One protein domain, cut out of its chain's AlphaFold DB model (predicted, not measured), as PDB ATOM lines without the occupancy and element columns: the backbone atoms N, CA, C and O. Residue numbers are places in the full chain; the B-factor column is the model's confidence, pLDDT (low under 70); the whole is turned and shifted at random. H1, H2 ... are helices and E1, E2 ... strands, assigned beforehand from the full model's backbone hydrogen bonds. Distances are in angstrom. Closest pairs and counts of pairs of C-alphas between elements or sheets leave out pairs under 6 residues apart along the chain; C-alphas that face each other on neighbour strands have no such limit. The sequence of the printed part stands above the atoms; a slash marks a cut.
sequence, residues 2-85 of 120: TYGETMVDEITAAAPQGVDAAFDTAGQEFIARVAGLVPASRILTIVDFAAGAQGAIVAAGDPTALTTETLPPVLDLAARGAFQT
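Overview. This is residues 2 to 85 of the 120 residues of an uncharacterized protein of uncultured Arthrobacter sp (UniProt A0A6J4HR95). With little regular structure, the model is a small body of loops and short helices round a two-stranded parallel sheet, E1 and E2, from which an arm sticks out: residues 62 to 73, of which 71 to 73 belong to H4, and residues 76 to 81, of which 76 to 79 belong to H4, stand free. The 84 printed residues, mostly helix by class, run H1, E1, H2, E2, H3, H4, with only 32 in named elements. The whole is loose, radius of gyration of the C-alphas 15.7 A, spanning 42 by 31 by 20 A.

Along the chain. H1, residues 7 to 14, begins at C-alpha 7 (-44.939, 41.637, 4.013). E1 is residues 22 to 24, H2 30 to 34, E2 43 to 45, H3 51 to 54. H4, residues 71 to 79, 12.2 A long, ends at C-alpha 79 (-31.010, 56.917, 32.904).

Arrangement. H1 and H2 are close but not clearly touching; their closest C-alphas, Val 8 and Val 34, are 7.1 A apart. E1, H2 and E2 form a strand-helix-strand unit, parallel neighbour strands with a helix between, its crossover right-handed; N 24 and O 44, 2.8 A, are within hydrogen-bond range. H4 is apart from H3. Every O i to N i+4 pair is within range in H1, H2 and H4; H3 is too short for one.

Size, cuts and confidence. The farthest C-alphas, Thr 6 and Thr 68, are 43.4 A apart. The printed part has no cut; the link H3 to H4 is long. Residues 2 to 3 and 61 to 68 have pLDDT under 70.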
ATOM      1  N   THR A   2     -47.736  40.615   9.069       62.22
ATOM      2  CA  THR A   2     -47.584  39.166   8.981       62.22
ATOM      3  C   THR A   2     -46.241  38.886   8.325       62.22
ATOM      4  O   THR A   2     -45.960  39.398   7.246       62.22
ATOM      5  N   TYR A   3     -45.378  38.102   8.972       65.56
ATOM      6  CA  TYR A   3     -44.181  37.595   8.305       65.56
ATOM      7  C   TYR A   3     -44.644  36.598   7.232       65.56
ATOM      8  O   TYR A   3     -45.116  35.514   7.562       65.56
ATOM      9  N   GLY A   4     -44.583  36.984   5.957       71.69
ATOM     10  CA  GLY A   4     -45.153  36.203   4.856       71.69
ATOM     11  C   GLY A   4     -45.038  36.909   3.506       71.69
ATOM     12  O   GLY A   4     -44.381  37.942   3.401       71.69
ATOM     13  N   GLU A   5     -45.675  36.350   2.478       80.62
ATOM     14  CA  GLU A   5     -45.606  36.850   1.092       80.62
ATOM     15  C   GLU A   5     -46.105  38.298   0.954       80.62
ATOM     16  O   GLU A   5     -45.580  39.055   0.145       80.62
ATOM     17  N   THR A   6     -47.054  38.714   1.799       88.00
ATOM     18  CA  THR A   6     -47.654  40.060   1.785       88.00
ATOM     19  C   THR A   6     -46.821  41.118   2.506       88.00
ATOM     20  O   THR A   6     -47.185  42.291   2.498       88.00
ATOM     21  N   MET A   7     -45.710  40.740   3.148       88.81
ATOM     22  CA  MET A   7     -44.939  41.637   4.013       88.81
ATOM     23  C   MET A   7     -44.484  42.908   3.285       88.81
ATOM     24  O   MET A   7     -44.588  43.998   3.839       88.81
ATOM     25  N   VAL A   8     -43.993  42.785   2.049       89.50
ATOM     26  CA  VAL A   8     -43.501  43.929   1.261       89.50
ATOM     27  C   VAL A   8     -44.637  44.893   0.921       89.50
ATOM     28  O   VAL A   8     -44.476  46.106   1.069       89.50
ATOM     29  N   ASP A   9     -45.797  44.362   0.540       91.06
ATOM     30  CA  ASP A   9     -46.981  45.166   0.227       91.06
ATOM     31  C   ASP A   9     -47.507  45.880   1.478       91.06
ATOM     32  O   ASP A   9     -47.791  47.077   1.441       91.06
ATOM     33  N   GLU A  10     -47.567  45.177   2.616       92.81
ATOM     34  CA  GLU A  10     -47.959  45.745   3.911       92.81
ATOM     35  C   GLU A  10     -47.010  46.877   4.348       92.81
ATOM     36  O   GLU A  10     -47.473  47.916   4.825       92.81
ATOM     37  N   ILE A  11     -45.691  46.707   4.172       92.56
ATOM     38  CA  ILE A  11     -44.697  47.748   4.483       92.56
ATOM     39  C   ILE A  11     -44.888  48.951   3.563       92.56
ATOM     40  O   ILE A  11     -44.941  50.081   4.042       92.56
ATOM     41  N   THR A  12     -45.024  48.717   2.259       92.12
ATOM     42  CA  THR A  12     -45.170  49.783   1.257       92.12
ATOM     43  C   THR A  12     -46.435  50.604   1.504       92.12
ATOM     44  O   THR A  12     -46.403  51.831   1.441       92.12
ATOM     45  N   ALA A  13     -47.542  49.946   1.858       94.00
ATOM     46  CA  ALA A  13     -48.786  50.621   2.215       94.00
ATOM     47  C   ALA A  13     -48.661  51.448   3.507       94.00
ATOM     48  O   ALA A  13     -49.224  52.539   3.598       94.00
ATOM     49  N   ALA A  14     -47.924  50.948   4.503       94.69
ATOM     50  CA  ALA A  14     -47.697  51.649   5.766       94.69
ATOM     51  C   ALA A  14     -46.687  52.806   5.647       94.69
ATOM     52  O   ALA A  14     -46.760  53.764   6.419       94.69
ATOM     53  N   ALA A  15     -45.762  52.730   4.688       94.81
ATOM     54  CA  ALA A  15     -44.699  53.700   4.458       94.81
ATOM     55  C   ALA A  15     -44.726  54.213   3.002       94.81
ATOM     56  O   ALA A  15     -43.808  53.934   2.228       94.81
ATOM     57  N   PRO A  16     -45.743  55.008   2.609       93.38
ATOM     58  CA  PRO A  16     -45.898  55.480   1.227       93.38
ATOM     59  C   PRO A  16     -44.764  56.408   0.763       93.38
ATOM     60  O   PRO A  16     -44.597  56.623  -0.432       93.38
ATOM     61  N   GLN A  17     -43.987  56.957   1.701       95.44
ATOM     62  CA  GLN A  17     -42.805  57.782   1.426       95.44
ATOM     63  C   GLN A  17     -41.529  56.940   1.221       95.44
ATOM     64  O   GLN A  17     -40.460  57.496   0.981       95.44
ATOM     65  N   GLY A  18     -41.629  55.611   1.330       94.12
ATOM     66  CA  GLY A  18     -40.498  54.691   1.345       94.12
ATOM     67  C   GLY A  18     -39.988  54.378   2.754       94.12
ATOM     68  O   GLY A  18     -40.468  54.908   3.757       94.12
ATOM     69  N   VAL A  19     -39.011  53.475   2.813       96.12
ATOM     70  CA  VAL A  19     -38.338  53.023   4.038       96.12
ATOM     71  C   VAL A  19     -36.886  53.503   4.002       96.12
ATOM     72  O   VAL A  19     -36.218  53.364   2.983       96.12
ATOM     73  N   ASP A  20     -36.374  54.054   5.104       95.75
ATOM     74  CA  ASP A  20     -35.005  54.599   5.153       95.75
ATOM     75  C   ASP A  20     -33.914  53.544   5.404       95.75
ATOM     76  O   ASP A  20     -32.757  53.713   4.992       95.75
ATOM     77  N   ALA A  21     -34.266  52.496   6.155       96.50
ATOM     78  CA  ALA A  21     -33.383  51.415   6.577       96.50
ATOM     79  C   ALA A  21     -34.183  50.188   7.036       96.50
ATOM     80  O   ALA A  21     -35.330  50.309   7.470       96.50
ATOM     81  N   ALA A  22     -33.552  49.015   6.995       94.44
ATOM     82  CA  ALA A  22     -34.126  47.764   7.480       94.44
ATOM     83  C   ALA A  22     -33.210  47.112   8.527       94.44
ATOM     84  O   ALA A  22     -31.990  47.091   8.365       94.44
ATOM     85  N   PHE A  23     -33.807  46.567   9.588       94.44
ATOM     86  CA  PHE A  23     -33.095  45.910  10.685       94.44
ATOM     87  C   PHE A  23     -33.518  44.446  10.783       94.44
ATOM     88  O   PHE A  23     -34.692  44.153  11.005       94.44
ATOM     89  N   ASP A  24     -32.556  43.540  10.649       92.69
ATOM     90  CA  ASP A  24     -32.752  42.102  10.751       92.69
ATOM     91  C   ASP A  24     -32.254  41.566  12.096       92.69
ATOM     92  O   ASP A  24     -31.056  41.550  12.397       92.69
ATOM     93  N   THR A  25     -33.206  41.101  12.901       90.44
ATOM     94  CA  THR A  25     -32.960  40.471  14.202       90.44
ATOM     95  C   THR A  25     -33.519  39.051  14.280       90.44
ATOM     96  O   THR A  25     -33.554  38.480  15.369       90.44
ATOM     97  N   ALA A  26     -34.024  38.504  13.170       85.81
ATOM     98  CA  ALA A  26     -34.754  37.235  13.138       85.81
ATOM     99  C   ALA A  26     -34.224  36.253  12.078       85.81
ATOM    100  O   ALA A  26     -34.366  35.041  12.245       85.81
ATOM    101  N   GLY A  27     -33.602  36.758  11.011       83.19
ATOM    102  CA  GLY A  27     -33.068  35.991   9.893       83.19
ATOM    103  C   GLY A  27     -34.172  35.632   8.901       83.19
ATOM    104  O   GLY A  27     -35.042  36.448   8.608       83.19
ATOM    105  N   GLN A  28     -34.173  34.386   8.412       83.25
ATOM    106  CA  GLN A  28     -35.218  33.837   7.524       83.25
ATOM    107  C   GLN A  28     -35.271  34.486   6.128       83.25
ATOM    108  O   GLN A  28     -36.346  34.847   5.638       83.25
ATOM    109  N   GLU A  29     -34.117  34.616   5.466       84.75
ATOM    110  CA  GLU A  29     -33.998  35.241   4.135       84.75
ATOM    111  C   GLU A  29     -34.441  36.719   4.112       84.75
ATOM    112  O   GLU A  29     -34.837  37.243   3.070       84.75
ATOM    113  N   PHE A  30     -34.410  37.411   5.260       86.88
ATOM    114  CA  PHE A  30     -34.892  38.790   5.389       86.88
ATOM    115  C   PHE A  30     -34.243  39.743   4.382       86.88
ATOM    116  O   PHE A  30     -34.945  40.542   3.766       86.88
ATOM    117  N   ILE A  31     -32.928  39.617   4.164       86.94
ATOM    118  CA  ILE A  31     -32.170  40.447   3.217       86.94
ATOM    119  C   ILE A  31     -32.788  40.388   1.815       86.94
ATOM    120  O   ILE A  31     -33.104  41.426   1.235       86.94
ATOM    121  N   ALA A  32     -33.027  39.179   1.297       87.62
ATOM    122  CA  ALA A  32     -33.620  38.980  -0.022       87.62
ATOM    123  C   ALA A  32     -35.048  39.544  -0.100       87.62
ATOM    124  O   ALA A  32     -35.428  40.137  -1.108       87.62
ATOM    125  N   ARG A  33     -35.829  39.413   0.981       88.81
ATOM    126  CA  ARG A  33     -37.215  39.906   1.039       88.81
ATOM    127  C   ARG A  33     -37.312  41.428   0.968       88.81
ATOM    128  O   ARG A  33     -38.256  41.939   0.377       88.81
ATOM    129  N   VAL A  34     -36.363  42.155   1.562       90.56
ATOM    130  CA  VAL A  34     -36.400  43.629   1.620       90.56
ATOM    131  C   VAL A  34     -35.532  44.314   0.561       90.56
ATOM    132  O   VAL A  34     -35.502  45.541   0.512       90.56
ATOM    133  N   ALA A  35     -34.875  43.555  -0.321       86.88
ATOM    134  CA  ALA A  35     -33.980  44.084  -1.356       86.88
ATOM    135  C   ALA A  35     -34.656  45.076  -2.327       86.88
ATOM    136  O   ALA A  35     -33.984  45.923  -2.910       86.88
ATOM    137  N   GLY A  36     -35.981  44.988  -2.499       89.19
ATOM    138  CA  GLY A  36     -36.768  45.940  -3.293       89.19
ATOM    139  C   GLY A  36     -37.214  47.198  -2.536       89.19
ATOM    140  O   GLY A  36     -37.681  48.142  -3.166       89.19
ATOM    141  N   LEU A  37     -37.086  47.220  -1.204       93.31
ATOM    142  CA  LEU A  37     -37.518  48.333  -0.352       93.31
ATOM    143  C   LEU A  37     -36.377  49.302  -0.049       93.31
ATOM    144  O   LEU A  37     -36.581  50.513  -0.035       93.31
ATOM    145  N   VAL A  38     -35.179  48.771   0.202       95.94
ATOM    146  CA  VAL A  38     -33.978  49.550   0.518       95.94
ATOM    147  C   VAL A  38     -32.747  48.917  -0.131       95.94
ATOM    148  O   VAL A  38     -32.689  47.694  -0.268       95.94
ATOM    149  N   PRO A  39     -31.727  49.708  -0.513       95.44
ATOM    150  CA  PRO A  39     -30.465  49.145  -0.980       95.44
ATOM    151  C   PRO A  39     -29.776  48.363   0.146       95.44
ATOM    152  O   PRO A  39     -29.916  48.708   1.320       95.44
ATOM    153  N   ALA A  40     -28.962  47.362  -0.206       94.19
ATOM    154  CA  ALA A  40     -28.280  46.509   0.773       94.19
ATOM    155  C   ALA A  40     -27.469  47.301   1.814       94.19
ATOM    156  O   ALA A  40     -27.512  46.983   2.997       94.19
ATOM    157  N   SER A  41     -26.839  48.410   1.414       95.38
ATOM    158  CA  SER A  41     -26.087  49.307   2.305       95.38
ATOM    159  C   SER A  41     -26.926  50.009   3.385       95.38
ATOM    160  O   SER A  41     -26.370  50.655   4.271       95.38
ATOM    161  N   ARG A  42     -28.257  49.903   3.323       96.81
ATOM    162  CA  ARG A  42     -29.219  50.389   4.325       96.81
ATOM    163  C   ARG A  42     -29.861  49.260   5.132       96.81
ATOM    164  O   ARG A  42     -30.798  49.510   5.890       96.81
ATOM    165  N   ILE A  43     -29.362  48.036   4.991       95.31
ATOM    166  CA  ILE A  43     -29.797  46.885   5.775       95.31
ATOM    167  C   ILE A  43     -28.747  46.597   6.847       95.31
ATOM    168  O   ILE A  43     -27.569  46.434   6.534       95.31
ATOM    169  N   LEU A  44     -29.179  46.523   8.105       95.38
ATOM    170  CA  LEU A  44     -28.364  46.082   9.236       95.38
ATOM    171  C   LEU A  44     -28.860  44.722   9.721       95.38
ATOM    172  O   LEU A  44     -30.047  44.574   9.992       95.38
ATOM    173  N   THR A  45     -27.963  43.751   9.892       93.81
ATOM    174  CA  THR A  45     -28.294  42.435  10.462       93.81
ATOM    175  C   THR A  45     -27.361  42.066  11.608       93.81
ATOM    176  O   THR A  45     -26.163  42.357  11.570       93.81
ATOM    177  N   ILE A  46     -27.923  41.426  12.633       92.56
ATOM    178  CA  ILE A  46     -27.172  40.819  13.748       92.56
ATOM    179  C   ILE A  46     -27.211  39.283  13.703       92.56
ATOM    180  O   ILE A  46     -26.702  38.630  14.611       92.56
ATOM    181  N   VAL A  47     -27.862  38.706  12.687       91.56
ATOM    182  CA  VAL A  47     -28.168  37.266  12.609       91.56
ATOM    183  C   VAL A  47     -27.684  36.611  11.315       91.56
ATOM    184  O   VAL A  47     -27.337  35.433  11.344       91.56
ATOM    185  N   ASP A  48     -27.608  37.350  10.203       91.75
ATOM    186  CA  ASP A  48     -27.064  36.862   8.930       91.75
ATOM    187  C   ASP A  48     -25.656  37.428   8.688       91.75
ATOM    188  O   ASP A  48     -25.455  38.466   8.058       91.75
ATOM    189  N   PHE A  49     -24.643  36.725   9.193       90.19
ATOM    190  CA  PHE A  49     -23.247  37.150   9.051       90.19
ATOM    191  C   PHE A  49     -22.714  37.056   7.611       90.19
ATOM    192  O   PHE A  49     -21.681  37.654   7.309       90.19
ATOM    193  N   ALA A  50     -23.402  36.340   6.714       90.69
ATOM    194  CA  ALA A  50     -23.016  36.234   5.308       90.69
ATOM    195  C   ALA A  50     -23.522  37.423   4.471       90.69
ATOM    196  O   ALA A  50     -22.973  37.695   3.399       90.69
ATOM    197  N   ALA A  51     -24.509  38.175   4.970       91.62
ATOM    198  CA  ALA A  51     -25.118  39.311   4.277       91.62
ATOM    199  C   ALA A  51     -24.119  40.417   3.889       91.62
ATOM    200  O   ALA A  51     -24.357  41.167   2.940       91.62
ATOM    201  N   GLY A  52     -22.968  40.497   4.567       91.12
ATOM    202  CA  GLY A  52     -21.894  41.428   4.212       91.12
ATOM    203  C   GLY A  52     -21.404  41.259   2.769       91.12
ATOM    204  O   GLY A  52     -21.109  42.248   2.102       91.12
ATOM    205  N   ALA A  53     -21.415  40.032   2.234       92.25
ATOM    206  CA  ALA A  53     -21.062  39.766   0.837       92.25
ATOM    207  C   ALA A  53     -22.048  40.394  -0.169       92.25
ATOM    208  O   ALA A  53     -21.701  40.599  -1.330       92.25
ATOM    209  N   GLN A  54     -23.262  40.720   0.278       90.88
ATOM    210  CA  GLN A  54     -24.311  41.372  -0.509       90.88
ATOM    211  C   GLN A  54     -24.324  42.899  -0.307       90.88
ATOM    212  O   GLN A  54     -25.164  43.589  -0.877       90.88
ATOM    213  N   GLY A  55     -23.397  43.441   0.495       92.56
ATOM    214  CA  GLY A  55     -23.298  44.870   0.804       92.56
ATOM    215  C   GLY A  55     -24.099  45.321   2.029       92.56
ATOM    216  O   GLY A  55     -24.197  46.526   2.255       92.56
ATOM    217  N   ALA A  56     -24.661  44.392   2.809       94.31
ATOM    218  CA  ALA A  56     -25.340  44.710   4.064       94.31
ATOM    219  C   ALA A  56     -24.361  45.027   5.203       94.31
ATOM    220  O   ALA A  56     -23.209  44.586   5.216       94.31
ATOM    221  N   ILE A  57     -24.842  45.774   6.196       94.44
ATOM    222  CA  ILE A  57     -24.108  46.072   7.423       94.44
ATOM    223  C   ILE A  57     -24.287  44.893   8.383       94.44
ATOM    224  O   ILE A  57     -25.377  44.655   8.902       94.44
ATOM    225  N   VAL A  58     -23.205  44.166   8.653       92.25
ATOM    226  CA  VAL A  58     -23.205  43.076   9.634       92.25
ATOM    227  C   VAL A  58     -22.757  43.623  10.983       92.25
ATOM    228  O   VAL A  58     -21.580  43.909  11.205       92.25
ATOM    229  N   ALA A  59     -23.701  43.762  11.906       87.50
ATOM    230  CA  ALA A  59     -23.438  44.163  13.278       87.50
ATOM    231  C   ALA A  59     -23.195  42.909  14.127       87.50
ATOM    232  O   ALA A  59     -24.052  42.471  14.889       87.50
ATOM    233  N   ALA A  60     -22.007  42.317  13.981       71.38
ATOM    234  CA  ALA A  60     -21.700  41.039  14.619       71.38
ATOM    235  C   ALA A  60     -21.506  41.099  16.140       71.38
ATOM    236  O   ALA A  60     -21.369  40.052  16.759       71.38
ATOM    237  N   GLY A  61     -21.522  42.303  16.725       67.38
ATOM    238  CA  GLY A  61     -21.201  42.530  18.127       67.38
ATOM    239  C   GLY A  61     -19.802  42.011  18.431       67.38
ATOM    240  O   GLY A  61     -19.637  40.844  18.747       67.38
ATOM    241  N   ASP A  62     -18.778  42.856  18.340       64.94
ATOM    242  CA  ASP A  62     -17.453  42.446  18.801       64.94
ATOM    243  C   ASP A  62     -17.481  42.369  20.342       64.94
ATOM    244  O   ASP A  62     -17.615  43.408  21.001       64.94
ATOM    245  N   PRO A  63     -17.380  41.168  20.949       58.31
ATOM    246  CA  PRO A  63     -17.414  41.027  22.401       58.31
ATOM    247  C   PRO A  63     -16.214  41.707  23.079       58.31
ATOM    248  O   PRO A  63     -16.254  41.932  24.285       58.31
ATOM    249  N   THR A  64     -15.175  42.073  22.322       60.25
ATOM    250  CA  THR A  64     -14.024  42.856  22.793       60.25
ATOM    251  C   THR A  64     -14.202  44.369  22.608       60.25
ATOM    252  O   THR A  64     -13.532  45.147  23.285       60.25
ATOM    253  N   ALA A  65     -15.162  44.802  21.781       61.03
ATOM    254  CA  ALA A  65     -15.539  46.209  21.605       61.03
ATOM    255  C   ALA A  65     -16.583  46.697  22.626       61.03
ATOM    256  O   ALA A  65     -16.917  47.886  22.672       61.03
ATOM    257  N   LEU A  66     -17.088  45.799  23.478       62.25
ATOM    258  CA  LEU A  66     -17.803  46.152  24.705       62.25
ATOM    259  C   LEU A  66     -16.801  46.698  25.730       62.25
ATOM    260  O   LEU A  66     -16.482  46.068  26.737       62.25
ATOM    261  N   THR A  67     -16.253  47.869  25.431       66.31
ATOM    262  CA  THR A  67     -15.323  48.570  26.304       66.31
ATOM    263  C   THR A  67     -16.092  49.408  27.320       66.31
ATOM    264  O   THR A  67     -17.276  49.722  27.165       66.31
ATOM    265  N   THR A  68     -15.393  49.848  28.362       69.75
ATOM    266  CA  THR A  68     -15.917  50.829  29.323       69.75
ATOM    267  C   THR A  68     -16.304  52.163  28.679       69.75
ATOM    268  O   THR A  68     -16.913  52.987  29.349       69.75
ATOM    269  N   GLU A  69     -15.965  52.398  27.408       77.88
ATOM    270  CA  GLU A  69     -16.234  53.646  26.689       77.88
ATOM    271  C   GLU A  69     -17.527  53.596  25.861       77.88
ATOM    272  O   GLU A  69     -18.187  54.621  25.700       77.88
ATOM    273  N   THR A  70     -17.937  52.421  25.370       79.62
ATOM    274  CA  THR A  70     -19.148  52.283  24.535       79.62
ATOM    275  C   THR A  70     -20.429  52.144  25.361       79.62
ATOM    276  O   THR A  70     -21.514  52.483  24.887       79.62
ATOM    277  N   LEU A  71     -20.316  51.699  26.615       83.25
ATOM    278  CA  LEU A  71     -21.451  51.486  27.515       83.25
ATOM    279  C   LEU A  71     -22.032  52.774  28.146       83.25
ATOM    280  O   LEU A  71     -23.260  52.903  28.168       83.25
ATOM    281  N   PRO A  72     -21.233  53.745  28.643       90.00
ATOM    282  CA  PRO A  72     -21.762  54.928  29.326       90.00
ATOM    283  C   PRO A  72     -22.775  55.751  28.514       90.00
ATOM    284  O   PRO A  72     -23.800  56.114  29.090       90.00
ATOM    285  N   PRO A  73     -22.589  56.002  27.199       89.75
ATOM    286  CA  PRO A  73     -23.587  56.727  26.409       89.75
ATOM    287  C   PRO A  73     -24.955  56.029  26.369       89.75
ATOM    288  O   PRO A  73     -25.996  56.685  26.425       89.75
ATOM    289  N   VAL A  74     -24.968  54.694  26.310       88.88
ATOM    290  CA  VAL A  74     -26.206  53.899  26.327       88.88
ATOM    291  C   VAL A  74     -26.863  53.944  27.708       88.88
ATOM    292  O   VAL A  74     -28.085  54.057  27.807       88.88
ATOM    293  N   LEU A  75     -26.066  53.898  28.777       90.44
ATOM    294  CA  LEU A  75     -26.570  54.021  30.145       90.44
ATOM    295  C   LEU A  75     -27.143  55.413  30.429       90.44
ATOM    296  O   LEU A  75     -28.176  55.497  31.085       90.44
ATOM    297  N   ASP A  76     -26.538  56.484  29.913       93.38
ATOM    298  CA  ASP A  76     -27.077  57.845  30.042       93.38
ATOM    299  C   ASP A  76     -28.444  57.980  29.350       93.38
ATOM    300  O   ASP A  76     -29.402  58.493  29.934       93.38
ATOM    301  N   LEU A  77     -28.573  57.428  28.137       94.69
ATOM    302  CA  LEU A  77     -29.852  57.339  27.428       94.69
ATOM    303  C   LEU A  77     -30.914  56.598  28.255       94.69
ATOM    304  O   LEU A  77     -32.055  57.053  28.336       94.69
ATOM    305  N   ALA A  78     -30.549  55.482  28.887       93.50
ATOM    306  CA  ALA A  78     -31.457  54.736  29.752       93.50
ATOM    307  C   ALA A  78     -31.821  55.528  31.021       93.50
ATOM    308  O   ALA A  78     -32.994  55.603  31.388       93.50
ATOM    309  N   ALA A  79     -30.836  56.159  31.667       94.81
ATOM    310  CA  ALA A  79     -31.010  56.917  32.904       94.81
ATOM    311  C   ALA A  79     -31.951  58.115  32.723       94.81
ATOM    312  O   ALA A  79     -32.770  58.393  33.597       94.81
ATOM    313  N   ARG A  80     -31.890  58.783  31.565       96.81
ATOM    314  CA  ARG A  80     -32.811  59.875  31.210       96.81
ATOM    315  C   ARG A  80     -34.136  59.407  30.603       96.81
ATOM    316  O   ARG A  80     -34.937  60.237  30.182       96.81
ATOM    317  N   GLY A  81     -34.368  58.097  30.523       95.38
ATOM    318  CA  GLY A  81     -35.608  57.518  30.007       95.38
ATOM    319  C   GLY A  81     -35.798  57.647  28.494       95.38
ATOM    320  O   GLY A  81     -36.928  57.552  28.024       95.38
ATOM    321  N   ALA A  82     -34.723  57.845  27.717       96.88
ATOM    322  CA  ALA A  82     -34.800  57.908  26.253       96.88
ATOM    323  C   ALA A  82     -35.228  56.568  25.629       96.88
ATOM    324  O   ALA A  82     -35.762  56.537  24.523       96.88
ATOM    325  N   PHE A  83     -35.011  55.463  26.345       93.44
ATOM    326  CA  PHE A  83     -35.626  54.174  26.065       93.44
ATOM    327  C   PHE A  83     -35.858  53.408  27.371       93.44
ATOM    328  O   PHE A  83     -35.231  53.686  28.394       93.44
ATOM    329  N   GLN A  84     -36.748  52.418  27.327       90.56
ATOM    330  CA  GLN A  84     -36.990  51.495  28.430       90.56
ATOM    331  C   GLN A  84     -36.948  50.058  27.919       90.56
ATOM    332  O   GLN A  84     -37.510  49.738  26.872       90.56
ATOM    333  N   THR A  85     -36.293  49.180  28.676       90.38
ATOM    334  CA  THR A  85     -36.317  47.744  28.399       90.38
ATOM    335  C   THR A  85     -37.612  47.156  28.934       90.38
ATOM    336  O   THR A  85     -37.828  47.100  30.144       90.38
TER     337      THR A  85